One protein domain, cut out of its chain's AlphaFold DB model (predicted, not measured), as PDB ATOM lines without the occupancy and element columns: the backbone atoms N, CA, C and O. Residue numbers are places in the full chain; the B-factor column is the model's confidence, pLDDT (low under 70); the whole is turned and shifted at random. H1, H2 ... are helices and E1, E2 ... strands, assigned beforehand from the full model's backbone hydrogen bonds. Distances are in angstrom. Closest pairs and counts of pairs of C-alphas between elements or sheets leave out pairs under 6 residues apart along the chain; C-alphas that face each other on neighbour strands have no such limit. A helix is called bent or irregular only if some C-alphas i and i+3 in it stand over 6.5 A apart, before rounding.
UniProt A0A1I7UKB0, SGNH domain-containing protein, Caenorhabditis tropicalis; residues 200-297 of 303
ATOM      1  N   GLN A 200      43.970 134.739  21.591       72.31
ATOM      2  CA  GLN A 200      44.605 134.998  22.879       72.31
ATOM      3  C   GLN A 200      43.941 136.218  23.529       72.31
ATOM      4  O   GLN A 200      43.741 137.230  22.863       72.31
ATOM      5  N   GLU A 201      43.596 136.131  24.812       70.38
ATOM      6  CA  GLU A 201      43.035 137.281  25.533       70.38
ATOM      7  C   GLU A 201      44.117 138.346  25.753       70.38
ATOM      8  O   GLU A 201      45.249 138.006  26.077       70.38
ATOM      9  N   GLU A 202      43.787 139.629  25.566       56.31
ATOM     10  CA  GLU A 202      44.752 140.740  25.665       56.31
ATOM     11  C   GLU A 202      45.170 141.059  27.110       56.31
ATOM     12  O   GLU A 202      46.256 141.596  27.330       56.31
ATOM     13  N   ASP A 203      44.355 140.695  28.107       54.47
ATOM     14  CA  ASP A 203      44.604 140.998  29.524       54.47
ATOM     15  C   ASP A 203      45.567 139.990  30.171       54.47
ATOM     16  O   ASP A 203      45.327 139.365  31.209       54.47
ATOM     17  N   VAL A 204      46.698 139.789  29.501       51.75
ATOM     18  CA  VAL A 204      47.771 138.935  29.982       51.75
ATOM     19  C   VAL A 204      48.631 139.752  30.932       51.75
ATOM     20  O   VAL A 204      49.731 140.194  30.596       51.75
ATOM     21  N   GLY A 205      48.111 139.995  32.136       48.25
ATOM     22  CA  GLY A 205      48.871 140.609  33.218       48.25
ATOM     23  C   GLY A 205      50.267 139.986  33.292       48.25
ATOM     24  O   GLY A 205      50.383 138.799  33.573       48.25
ATOM     25  N   HIS A 206      51.288 140.785  32.958       48.00
ATOM     26  CA  HIS A 206      52.724 140.478  32.978       48.00
ATOM     27  C   HIS A 206      53.046 138.980  33.169       48.00
ATOM     28  O   HIS A 206      53.387 138.544  34.275       48.00
ATOM     29  N   ILE A 207      52.945 138.174  32.100       52.97
ATOM     30  CA  ILE A 207      53.483 136.809  32.146       52.97
ATOM     31  C   ILE A 207      54.968 136.930  32.517       52.97
ATOM     32  O   ILE A 207      55.707 137.673  31.863       52.97
ATOM     33  N   PRO A 208      55.440 136.242  33.569       43.06
ATOM     34  CA  PRO A 208      56.849 136.267  33.930       43.06
ATOM     35  C   PRO A 208      57.675 135.669  32.780       43.06
ATOM     36  O   PRO A 208      57.558 134.480  32.496       43.06
ATOM     37  N   GLY A 209      58.506 136.486  32.124       42.38
ATOM     38  CA  GLY A 209      59.399 136.007  31.060       42.38
ATOM     39  C   GLY A 209      59.879 137.033  30.027       42.38
ATOM     40  O   GLY A 209      60.739 136.695  29.217       42.38
ATOM     41  N   GLY A 210      59.379 138.275  30.035       43.09
ATOM     42  CA  GLY A 210      59.748 139.256  29.004       43.09
ATOM     43  C   GLY A 210      59.187 138.873  27.619       43.09
ATOM     44  O   GLY A 210      58.174 138.178  27.566       43.09
ATOM     45  N   PRO A 211      59.806 139.287  26.494       40.16
ATOM     46  CA  PRO A 211      59.253 139.163  25.130       40.16
ATOM     47  C   PRO A 211      58.970 137.726  24.637       40.16
ATOM     48  O   PRO A 211      58.443 137.536  23.548       40.16
ATOM     49  N   LEU A 212      59.225 136.698  25.455       43.31
ATOM     50  CA  LEU A 212      58.681 135.344  25.283       43.31
ATOM     51  C   LEU A 212      57.144 135.273  25.436       43.31
ATOM     52  O   LEU A 212      56.562 134.228  25.154       43.31
ATOM     53  N   ALA A 213      56.487 136.361  25.854       48.31
ATOM     54  CA  ALA A 213      55.034 136.483  25.985       48.31
ATOM     55  C   ALA A 213      54.251 136.302  24.668       48.31
ATOM     56  O   ALA A 213      53.091 135.908  24.716       48.31
ATOM     57  N   GLU A 214      54.869 136.481  23.494       49.12
ATOM     58  CA  GLU A 214      54.220 136.140  22.210       49.12
ATOM     59  C   GLU A 214      53.948 134.631  22.079       49.12
ATOM     60  O   GLU A 214      53.119 134.183  21.290       49.12
ATOM     61  N   ASN A 215      54.659 133.826  22.876       55.47
ATOM     62  CA  ASN A 215      54.651 132.378  22.808       55.47
ATOM     63  C   ASN A 215      53.948 131.684  23.984       55.47
ATOM     64  O   ASN A 215      53.966 130.457  24.089       55.47
ATOM     65  N   PHE A 216      53.323 132.422  24.886       67.81
ATOM     66  CA  PHE A 216      52.633 131.835  26.029       67.81
ATOM     67  C   PHE A 216      51.427 132.700  26.365       67.81
ATOM     68  O   PHE A 216      51.480 133.918  26.257       67.81
ATOM     69  N   GLY A 217      50.329 132.070  26.752       76.75
ATOM     70  CA  GLY A 217      49.074 132.757  26.981       76.75
ATOM     71  C   GLY A 217      47.915 131.807  27.184       76.75
ATOM     72  O   GLY A 217      48.039 130.584  27.063       76.75
ATOM     73  N   PHE A 218      46.777 132.402  27.486       84.62
ATOM     74  CA  PHE A 218      45.499 131.728  27.586       84.62
ATOM     75  C   PHE A 218      44.491 132.420  26.672       84.62
ATOM     76  O   PHE A 218      44.667 133.579  26.293       84.62
ATOM     77  N   GLY A 219      43.474 131.678  26.258       86.44
ATOM     78  CA  GLY A 219      42.501 132.178  25.304       86.44
ATOM     79  C   GLY A 219      41.430 131.165  24.948       86.44
ATOM     80  O   GLY A 219      41.434 130.023  25.422       86.44
ATOM     81  N   GLY A 220      40.513 131.612  24.099       87.62
ATOM     82  CA  GLY A 220      39.417 130.815  23.563       87.62
ATOM     83  C   GLY A 220      39.667 130.433  22.109       87.62
ATOM     84  O   GLY A 220      40.274 131.178  21.342       87.62
ATOM     85  N   CYS A 221      39.188 129.262  21.722       86.44
ATOM     86  CA  CYS A 221      39.101 128.829  20.332       86.44
ATOM     87  C   CYS A 221      37.628 128.831  19.886       86.44
ATOM     88  O   CYS A 221      36.748 128.812  20.750       86.44
ATOM     89  N   PRO A 222      37.326 128.811  18.572       85.50
ATOM     90  CA  PRO A 222      35.945 128.802  18.103       85.50
ATOM     91  C   PRO A 222      35.158 127.642  18.702       85.50
ATOM     92  O   PRO A 222      35.652 126.507  18.746       85.50
ATOM     93  N   SER A 223      33.950 127.948  19.163       84.56
ATOM     94  CA  SER A 223      32.998 126.975  19.686       84.56
ATOM     95  C   SER A 223      32.572 125.972  18.620       84.56
ATOM     96  O   SER A 223      32.561 126.268  17.426       84.56
ATOM     97  N   GLY A 224      32.222 124.778  19.079       83.25
ATOM     98  CA  GLY A 224      31.631 123.735  18.261       83.25
ATOM     99  C   GLY A 224      30.128 123.604  18.499       83.25
ATOM    100  O   GLY A 224      29.495 124.471  19.098       83.25
ATOM    101  N   ASN A 225      29.560 122.481  18.057       86.25
ATOM    102  CA  ASN A 225      28.119 122.205  18.155       86.25
ATOM    103  C   ASN A 225      27.734 121.377  19.396       86.25
ATOM    104  O   ASN A 225      26.635 120.827  19.456       86.25
ATOM    105  N   GLY A 226      28.648 121.239  20.358       88.31
ATOM    106  CA  GLY A 226      28.428 120.430  21.554       88.31
ATOM    107  C   GLY A 226      27.902 121.227  22.742       88.31
ATOM    108  O   GLY A 226      27.698 122.435  22.679       88.31
ATOM    109  N   THR A 227      27.718 120.530  23.862       90.94
ATOM    110  CA  THR A 227      27.258 121.119  25.133       90.94
ATOM    111  C   THR A 227      28.359 121.215  26.183       90.94
ATOM    112  O   THR A 227      28.264 122.034  27.089       90.94
ATOM    113  N   THR A 228      29.398 120.389  26.059       92.25
ATOM    114  CA  THR A 228      30.479 120.260  27.041       92.25
ATOM    115  C   THR A 228      31.550 121.317  26.817       92.25
ATOM    116  O   THR A 228      32.043 121.463  25.699       92.25
ATOM    117  N   SER A 229      31.947 122.010  27.877       93.88
ATOM    118  CA  SER A 229      33.062 122.955  27.872       93.88
ATOM    119  C   SER A 229      34.382 122.242  28.194       93.88
ATOM    120  O   SER A 229      34.473 121.432  29.121       93.88
ATOM    121  N   ILE A 230      35.422 122.514  27.407       93.75
ATOM    122  CA  ILE A 230      36.725 121.851  27.519       93.75
ATOM    123  C   ILE A 230      37.815 122.899  27.732       93.75
ATOM    124  O   ILE A 230      37.900 123.885  26.999       93.75
ATOM    125  N   MET A 231      38.696 122.661  28.703       93.69
ATOM    126  CA  MET A 231      39.895 123.466  28.912       93.69
ATOM    127  C   MET A 231      41.152 122.604  28.885       93.69
ATOM    128  O   MET A 231      41.271 121.631  29.626       93.69
ATOM    129  N   ILE A 232      42.126 122.997  28.067       92.62
ATOM    130  CA  ILE A 232      43.443 122.364  28.011       92.62
ATOM    131  C   ILE A 232      44.482 123.238  28.724       92.62
ATOM    132  O   ILE A 232      44.641 124.413  28.402       92.62
ATOM    133  N   ILE A 233      45.187 122.686  29.711       92.69
ATOM    134  CA  ILE A 233      46.127 123.429  30.564       92.69
ATOM    135  C   ILE A 233      47.517 122.793  30.562       92.69
ATOM    136  O   ILE A 233      47.654 121.572  30.484       92.69
ATOM    137  N   GLY A 234      48.562 123.613  30.681       90.44
ATOM    138  CA  GLY A 234      49.937 123.124  30.736       90.44
ATOM    139  C   GLY A 234      50.970 124.101  30.188       90.44
ATOM    140  O   GLY A 234      50.818 125.317  30.304       90.44
ATOM    141  N   ASN A 235      52.046 123.556  29.617       86.44
ATOM    142  CA  ASN A 235      53.177 124.344  29.129       86.44
ATOM    143  C   ASN A 235      53.098 124.611  27.612       86.44
ATOM    144  O   ASN A 235      52.007 124.624  27.037       86.44
ATOM    145  N   SER A 236      54.233 124.842  26.943       80.31
ATOM    146  CA  SER A 236      54.294 125.090  25.492       80.31
ATOM    147  C   SER A 236      53.628 123.999  24.646       80.31
ATOM    148  O   SER A 236      53.147 124.301  23.557       80.31
ATOM    149  N   TYR A 237      53.556 122.755  25.138       81.06
ATOM    150  CA  TYR A 237      52.923 121.644  24.420       81.06
ATOM    151  C   TYR A 237      51.434 121.881  24.154       81.06
ATOM    152  O   TYR A 237      50.932 121.471  23.111       81.06
ATOM    153  N   VAL A 238      50.733 122.595  25.039       85.56
ATOM    154  CA  VAL A 238      49.307 122.908  24.859       85.56
ATOM    155  C   VAL A 238      49.041 123.595  23.519       85.56
ATOM    156  O   VAL A 238      48.064 123.265  22.854       85.56
ATOM    157  N   ARG A 239      49.920 124.505  23.078       77.75
ATOM    158  CA  ARG A 239      49.735 125.204  21.798       77.75
ATOM    159  C   ARG A 239      49.828 124.267  20.601       77.75
ATOM    160  O   ARG A 239      49.020 124.397  19.690       77.75
ATOM    161  N   SER A 240      50.760 123.320  20.620       76.75
ATOM    162  CA  SER A 240      50.917 122.334  19.545       76.75
ATOM    163  C   SER A 240      49.774 121.322  19.517       76.75
ATOM    164  O   SER A 240      49.351 120.902  18.449       76.75
ATOM    165  N   PHE A 241      49.252 120.936  20.684       79.38
ATOM    166  CA  PHE A 241      48.254 119.870  20.774       79.38
ATOM    167  C   PHE A 241      46.802 120.351  20.736       79.38
ATOM    168  O   PHE A 241      45.922 119.532  20.491       79.38
ATOM    169  N   ARG A 242      46.517 121.646  20.941       81.62
ATOM    170  CA  ARG A 242      45.133 122.154  21.036       81.62
ATOM    171  C   ARG A 242      44.237 121.689  19.888       81.62
ATOM    172  O   ARG A 242      43.117 121.260  20.148       81.62
ATOM    173  N   GLU A 243      44.740 121.711  18.654       79.44
ATOM    174  CA  GLU A 243      43.920 121.387  17.487       79.44
ATOM    175  C   GLU A 243      43.784 119.887  17.241       79.44
ATOM    176  O   GLU A 243      42.715 119.405  16.868       79.44
ATOM    177  N   LEU A 244      44.810 119.113  17.594       80.25
ATOM    178  CA  LEU A 244      44.687 117.661  17.647       80.25
ATOM    179  C   LEU A 244      43.579 117.238  18.624       80.25
ATOM    180  O   LEU A 244      42.783 116.354  18.318       80.25
ATOM    181  N   PHE A 245      43.487 117.886  19.788       82.69
ATOM    182  CA  PHE A 245      42.418 117.596  20.744       82.69
ATOM    183  C   PHE A 245      41.053 118.037  20.213       82.69
ATOM    184  O   PHE A 245      40.116 117.245  20.241       82.69
ATOM    185  N   ARG A 246      40.935 119.258  19.678       83.88
ATOM    186  CA  ARG A 246      39.672 119.761  19.110       83.88
ATOM    187  C   ARG A 246      39.127 118.861  17.998       83.88
ATOM    188  O   ARG A 246      37.955 118.479  18.047       83.88
ATOM    189  N   SER A 247      39.985 118.463  17.060       82.25
ATOM    190  CA  SER A 247      39.631 117.541  15.975       82.25
ATOM    191  C   SER A 247      39.294 116.135  16.479       82.25
ATOM    192  O   SER A 247      38.331 115.544  15.997       82.25
ATOM    193  N   SER A 248      39.986 115.626  17.506       83.56
ATOM    194  CA  SER A 248      39.681 114.315  18.114       83.56
ATOM    195  C   SER A 248      38.290 114.260  18.758       83.56
ATOM    196  O   SER A 248      37.668 113.200  18.793       83.56
ATOM    197  N   PHE A 249      37.770 115.395  19.235       83.19
ATOM    198  CA  PHE A 249      36.389 115.514  19.717       83.19
ATOM    199  C   PHE A 249      35.376 115.797  18.595       83.19
ATOM    200  O   PHE A 249      34.217 116.081  18.890       83.19
ATOM    201  N   ASN A 250      35.780 115.747  17.319       82.56
ATOM    202  CA  ASN A 250      34.960 116.129  16.162       82.56
ATOM    203  C   ASN A 250      34.305 117.514  16.320       82.56
ATOM    204  O   ASN A 250      33.181 117.718  15.866       82.56
ATOM    205  N   HIS A 251      34.970 118.453  17.002       81.31
ATOM    206  CA  HIS A 251      34.401 119.767  17.324       81.31
ATOM    207  C   HIS A 251      33.067 119.707  18.102       81.31
ATOM    208  O   HIS A 251      32.226 120.598  17.993       81.31
ATOM    209  N   ASN A 252      32.847 118.658  18.901       87.94
ATOM    210  CA  ASN A 252      31.637 118.475  19.702       87.94
ATOM    211  C   ASN A 252      31.803 119.015  21.135       87.94
ATOM    212  O   ASN A 252      31.783 118.268  22.112       87.94
ATOM    213  N   PHE A 253      31.988 120.327  21.257       88.25
ATOM    214  CA  PHE A 253      32.084 121.050  22.530       88.25
ATOM    215  C   PHE A 253      31.379 122.407  22.420       88.25
ATOM    216  O   PHE A 253      31.307 122.969  21.328       88.25
ATOM    217  N   SER A 254      30.861 122.926  23.533       91.06
ATOM    218  CA  SER A 254      30.236 124.257  23.597       91.06
ATOM    219  C   SER A 254      31.285 125.365  23.626       91.06
ATOM    220  O   SER A 254      31.137 126.400  22.980       91.06
ATOM    221  N   GLU A 255      32.386 125.123  24.330       91.19
ATOM    222  CA  GLU A 255      33.501 126.048  24.464       91.19
ATOM    223  C   GLU A 255      34.813 125.266  24.545       91.19
ATOM    224  O   GLU A 255      34.881 124.211  25.178       91.19
ATOM    225  N   PHE A 256      35.863 125.786  23.907       91.94
ATOM    226  CA  PHE A 256      37.205 125.229  24.015       91.94
ATOM    227  C   PHE A 256      38.194 126.327  24.382       91.94
ATOM    228  O   PHE A 256      38.419 127.257  23.605       91.94
ATOM    229  N   ARG A 257      38.818 126.196  25.551       91.56
ATOM    230  CA  ARG A 257      39.795 127.156  26.068       91.56
ATOM    231  C   ARG A 257      41.154 126.507  26.249       91.56
ATOM    232  O   ARG A 257      41.252 125.312  26.518       91.56
ATOM    233  N   TYR A 258      42.213 127.298  26.144       90.12
ATOM    234  CA  TYR A 258      43.571 126.827  26.390       90.12
ATOM    235  C   TYR A 258      44.310 127.732  27.372       90.12
ATOM    236  O   TYR A 258      44.100 128.942  27.398       90.12
ATOM    237  N   VAL A 259      45.215 127.136  28.146       90.44
ATOM    238  CA  VAL A 259      46.156 127.818  29.038       90.44
ATOM    239  C   VAL A 259      47.540 127.219  28.803       90.44
ATOM    240  O   VAL A 259      47.814 126.084  29.190       90.44
ATOM    241  N   SER A 260      48.416 127.976  28.145       88.00
ATOM    242  CA  SER A 260      49.791 127.577  27.841       88.00
ATOM    243  C   SER A 260      50.763 128.544  28.501       88.00
ATOM    244  O   SER A 260      50.965 129.657  28.023       88.00
ATOM    245  N   LEU A 261      51.367 128.128  29.612       86.00
ATOM    246  CA  LEU A 261      52.236 128.979  30.428       86.00
ATOM    247  C   LEU A 261      53.637 128.371  30.562       86.00
ATOM    248  O   LEU A 261      53.769 127.147  30.652       86.00
ATOM    249  N   PRO A 262      54.706 129.183  30.605       80.56
ATOM    250  CA  PRO A 262      56.039 128.659  30.875       80.56
ATOM    251  C   PRO A 262      56.040 127.960  32.242       80.56
ATOM    252  O   PRO A 262      55.458 128.465  33.201       80.56
ATOM    253  N   GLU A 263      56.655 126.777  32.315       79.88
ATOM    254  CA  GLU A 263      56.675 125.941  33.529       79.88
ATOM    255  C   GLU A 263      55.272 125.576  34.075       79.88
ATOM    256  O   GLU A 263      55.096 125.315  35.263       79.88
ATOM    257  N   GLY A 264      54.249 125.547  33.211       85.19
ATOM    258  CA  GLY A 264      52.900 125.108  33.569       85.19
ATOM    259  C   GLY A 264      52.796 123.585  33.690       85.19
ATOM    260  O   GLY A 264      52.742 122.885  32.679       85.19
ATOM    261  N   TYR A 265      52.714 123.073  34.922       86.81
ATOM    262  CA  TYR A 265      52.606 121.634  35.224       86.81
ATOM    263  C   TYR A 265      51.203 121.207  35.689       86.81
ATOM    264  O   TYR A 265      51.049 120.251  36.449       86.81
ATOM    265  N   GLY A 266      50.161 121.921  35.252       84.88
ATOM    266  CA  GLY A 266      48.778 121.644  35.643       84.88
ATOM    267  C   GLY A 266      48.512 122.056  37.089       84.88
ATOM    268  O   GLY A 266      48.361 123.241  37.361       84.88
ATOM    269  N   PHE A 267      48.467 121.081  38.001       85.12
ATOM    270  CA  PHE A 267      48.198 121.279  39.435       85.12
ATOM    271  C   PHE A 267      49.460 121.269  40.314       85.12
ATOM    272  O   PHE A 267      49.363 121.374  41.535       85.12
ATOM    273  N   TYR A 268      50.646 121.120  39.716       83.38
ATOM    274  CA  TYR A 268      51.915 121.024  40.434       83.38
ATOM    275  C   TYR A 268      52.798 122.261  40.230       83.38
ATOM    276  O   TYR A 268      52.798 122.871  39.160       83.38
ATOM    277  N   ALA A 269      53.581 122.608  41.255       84.38
ATOM    278  CA  ALA A 269      54.590 123.656  41.186       84.38
ATOM    279  C   ALA A 269      55.756 123.395  42.154       84.38
ATOM    280  O   ALA A 269      55.556 123.127  43.336       84.38
ATOM    281  N   ASP A 270      56.977 123.544  41.655       83.00
ATOM    282  CA  ASP A 270      58.256 123.296  42.333       83.00
ATOM    283  C   ASP A 270      59.256 124.455  42.228       83.00
ATOM    284  O   ASP A 270      60.283 124.473  42.906       83.00
ATOM    285  N   SER A 271      58.946 125.456  41.411       80.94
ATOM    286  CA  SER A 271      59.789 126.605  41.131       80.94
ATOM    287  C   SER A 271      58.995 127.902  41.368       80.94
ATOM    288  O   SER A 271      57.763 127.907  41.495       80.94
ATOM    289  N   PRO A 272      59.665 129.060  41.470       80.81
ATOM    290  CA  PRO A 272      58.979 130.351  41.443       80.81
ATOM    291  C   PRO A 272      58.177 130.588  40.151       80.81
ATOM    292  O   PRO A 272      57.128 131.230  40.208       80.81
ATOM    293  N   GLY A 273      58.648 130.073  39.009       79.44
ATOM    294  CA  GLY A 273      57.973 130.171  37.712       79.44
ATOM    295  C   GLY A 273      56.701 129.329  37.670       79.44
ATOM    296  O   GLY A 273      55.616 129.866  37.435       79.44
ATOM    297  N   SER A 274      56.802 128.046  38.022       84.62
ATOM    298  CA  SER A 274      55.663 127.123  38.041       84.62
ATOM    299  C   SER A 274      54.601 127.511  39.071       84.62
ATOM    300  O   SER A 274      53.413 127.353  38.805       84.62
ATOM    301  N   ARG A 275      54.972 128.134  40.202       85.94
ATOM    302  CA  ARG A 275      53.990 128.686  41.163       85.94
ATOM    303  C   ARG A 275      53.175 129.841  40.587       85.94
ATOM    304  O   ARG A 275      51.969 129.913  40.817       85.94
ATOM    305  N   LYS A 276      53.812 130.736  39.827       84.75
ATOM    306  CA  LYS A 276      53.096 131.809  39.123       84.75
ATOM    307  C   LYS A 276      52.185 131.225  38.047       84.75
ATOM    308  O   LYS A 276      51.013 131.591  38.005       84.75
ATOM    309  N   ALA A 277      52.683 130.277  37.252       85.88
ATOM    310  CA  ALA A 277      51.883 129.594  36.239       85.88
ATOM    311  C   ALA A 277      50.656 128.901  36.853       85.88
ATOM    312  O   ALA A 277      49.540 129.100  36.382       85.88
ATOM    313  N   LEU A 278      50.835 128.173  37.959       89.75
ATOM    314  CA  LEU A 278      49.749 127.536  38.701       89.75
ATOM    315  C   LEU A 278      48.703 128.555  39.170       89.75
ATOM    316  O   LEU A 278      47.512 128.324  38.994       89.75
ATOM    317  N   SER A 279      49.126 129.704  39.706       89.44
ATOM    318  CA  SER A 279      48.189 130.744  40.158       89.44
ATOM    319  C   SER A 279      47.327 131.318  39.027       89.44
ATOM    320  O   SER A 279      46.148 131.590  39.237       89.44
ATOM    321  N   VAL A 280      47.887 131.465  37.822       87.19
ATOM    322  CA  VAL A 280      47.142 131.922  36.640       87.19
ATOM    323  C   VAL A 280      46.194 130.826  36.159       87.19
ATOM    324  O   VAL A 280      45.019 131.098  35.934       87.19
ATOM    325  N   THR A 281      46.667 129.581  36.071       89.81
ATOM    326  CA  THR A 281      45.841 128.426  35.696       89.81
ATOM    327  C   THR A 281      44.640 128.262  36.625       89.81
ATOM    328  O   THR A 281      43.524 128.088  36.145       89.81
ATOM    329  N   LEU A 282      44.836 128.372  37.943       91.56
ATOM    330  CA  LEU A 282      43.748 128.272  38.918       91.56
ATOM    331  C   LEU A 282      42.691 129.361  38.710       91.56
ATOM    332  O   LEU A 282      41.506 129.044  38.701       91.56
ATOM    333  N   LYS A 283      43.105 130.611  38.460       90.69
ATOM    334  CA  LYS A 283      42.173 131.707  38.145       90.69
ATOM    335  C   LYS A 283      41.348 131.421  36.892       90.69
ATOM    336  O   LYS A 283      40.145 131.647  36.896       90.69
ATOM    337  N   GLN A 284      41.977 130.902  35.839       90.19
ATOM    338  CA  GLN A 284      41.285 130.553  34.594       90.19
ATOM    339  C   GLN A 284      40.263 129.429  34.817       90.19
ATOM    340  O   GLN A 284      39.124 129.526  34.366       90.19
ATOM    341  N   VAL A 285      40.635 128.388  35.564       92.31
ATOM    342  CA  VAL A 285      39.721 127.288  35.907       92.31
ATOM    343  C   VAL A 285      38.555 127.780  36.770       92.31
ATOM    344  O   VAL A 285      37.415 127.396  36.527       92.31
ATOM    345  N   GLU A 286      38.812 128.651  37.747       93.56
ATOM    346  CA  GLU A 286      37.778 129.209  38.626       93.56
ATOM    347  C   GLU A 286      36.802 130.131  37.881       93.56
ATOM    348  O   GLU A 286      35.599 130.106  38.154       93.56
ATOM    349  N   GLN A 287      37.310 130.908  36.921       91.88
ATOM    350  CA  GLN A 287      36.519 131.822  36.103       91.88
ATOM    351  C   GLN A 287      35.601 131.079  35.127       91.88
ATOM    352  O   GLN A 287      34.415 131.389  35.056       91.88
ATOM    353  N   TYR A 288      36.142 130.112  34.381       91.31
ATOM    354  CA  TYR A 288      35.425 129.479  33.269       91.31
ATOM    355  C   TYR A 288      34.755 128.152  33.630       91.31
ATOM    356  O   TYR A 288      33.866 127.720  32.907       91.31
ATOM    357  N   LYS A 289      35.146 127.515  34.743       94.50
ATOM    358  CA  LYS A 289      34.545 126.277  35.278       94.50
ATOM    359  C   LYS A 289      34.260 125.216  34.199       94.50
ATOM    360  O   LYS A 289      33.113 124.800  34.052       94.50
ATOM    361  N   PRO A 290      35.288 124.785  33.447       94.00
ATOM    362  CA  PRO A 290      35.114 123.820  32.369       94.00
ATOM    363  C   PRO A 290      34.611 122.469  32.896       94.00
ATOM    364  O   PRO A 290      35.047 122.010  33.955       94.00
ATOM    365  N   ASP A 291      33.764 121.798  32.119       95.19
ATOM    366  CA  ASP A 291      33.264 120.452  32.427       95.19
ATOM    367  C   ASP A 291      34.385 119.404  32.346       95.19
ATOM    368  O   ASP A 291      34.401 118.425  33.093       95.19
ATOM    369  N   VAL A 292      35.336 119.614  31.429       93.25
ATOM    370  CA  VAL A 292      36.487 118.734  31.211       93.25
ATOM    371  C   VAL A 292      37.779 119.542  31.217       93.25
ATOM    372  O   VAL A 292      37.951 120.479  30.437       93.25
ATOM    373  N   ILE A 293      38.732 119.127  32.055       93.31
ATOM    374  CA  ILE A 293      40.092 119.673  32.082       93.31
ATOM    375  C   ILE A 293      41.068 118.626  31.551       93.31
ATOM    376  O   ILE A 293      41.162 117.521  32.085       93.31
ATOM    377  N   VAL A 294      41.836 118.995  30.528       92.31
ATOM    378  CA  VAL A 294      42.917 118.182  29.964       92.31
ATOM    379  C   VAL A 294      44.253 118.793  30.363       92.31
ATOM    380  O   VAL A 294      44.508 119.966  30.104       92.31
ATOM    381  N   ILE A 295      45.132 118.001  30.975       91.62
ATOM    382  CA  ILE A 295      46.444 118.467  31.432       91.62
ATOM    383  C   ILE A 295      47.524 117.933  30.498       91.62
ATOM    384  O   ILE A 295      47.735 116.724  30.420       91.62
ATOM    385  N   ILE A 296      48.236 118.837  29.823       88.12
ATOM    386  CA  ILE A 296      49.369 118.500  28.955       88.12
ATOM    387  C   ILE A 296      50.609 119.226  29.440       88.12
ATOM    388  O   ILE A 296      50.885 120.373  29.089       88.12
ATOM    389  N   ALA A 297      51.398 118.515  30.227       82.75
ATOM    390  CA  ALA A 297      52.671 119.010  30.698       82.75
ATOM    391  C   ALA A 297      53.728 117.925  30.556       82.75
ATOM    392  O   ALA A 297      53.508 116.758  30.883       82.75
TER     393      ALA A 297
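This is residues 200 to 297 of the 303 residues of the protein "SGNH domain-containing protein" of Caenorhabditis tropicalis (UniProt A0A1I7UKB0). A four-stranded sheet makes the core, with the long helix H3 over one face and H2 over the other, three layers in all; the short helix H1 lies off the sheet, next to where E1 begins. The printed part has 98 residues, with named elements H1 E1 E2 H2 E3 H3 E4 along the chain. The sheet, in order E1 E3 E2 E4, is mixed, and so is the class, helices and strands. The whole is compact, radius of gyration of the C-alphas 12.9 A, yet elongated, spanning 39 by 24 by 21 A.

Find C-alpha 210 at (59.748, 139.256, 29.004): H1 runs from there to 215, only just irregular, C-alphas 211 and 214 being 6.6 A apart. Next come E1, residues 217 to 221, and E2, 229 to 234, 17.1 A long. H2, 237 to 248, is irregular, with C-alphas 240 and 243 7.4 A apart. E3 is 255 to 260, H3 is 272 to 288, 24.9 A long, and E4, 292 to 296, ends at (49.369, 118.500, 28.955).

E1 is antiparallel to E3; look at N 219 and O 258, 3.0 A apart. E3 and E2 are parallel, with N 232 and O 257 at 2.9 A, as are E2 and E4, with N 294 and O 231 at 2.8 A. E2, H2, E3 form a strand-helix-strand unit, parallel neighbours joined through a helix; E3, H3, E4 form a split one, with E2 between its strands; both crossovers are right-handed. H3 runs along the strands at height 8.9 A; its closest C-alphas to E3 are Thr 281 and Val 259, 6.7 A. H2, on the opposite face at 8.8 A, comes closest to E3 at Val 238 and Ser 260, 5.6 A. H1 is not on the sheet. Every O i to N i+4 pair is within hydrogen-bond range in H3, but 6 of 8 in H2 and 0 of 2 in H1, where 2 of 3 O i to N i+3 pairs are.

The farthest C-alphas, Asn 225 and Pro 272, are 39.5 A apart. The printed part has no cut; the link from E3 to H3 is long, 11 residues. Residues 202 to 216 have pLDDT under 70.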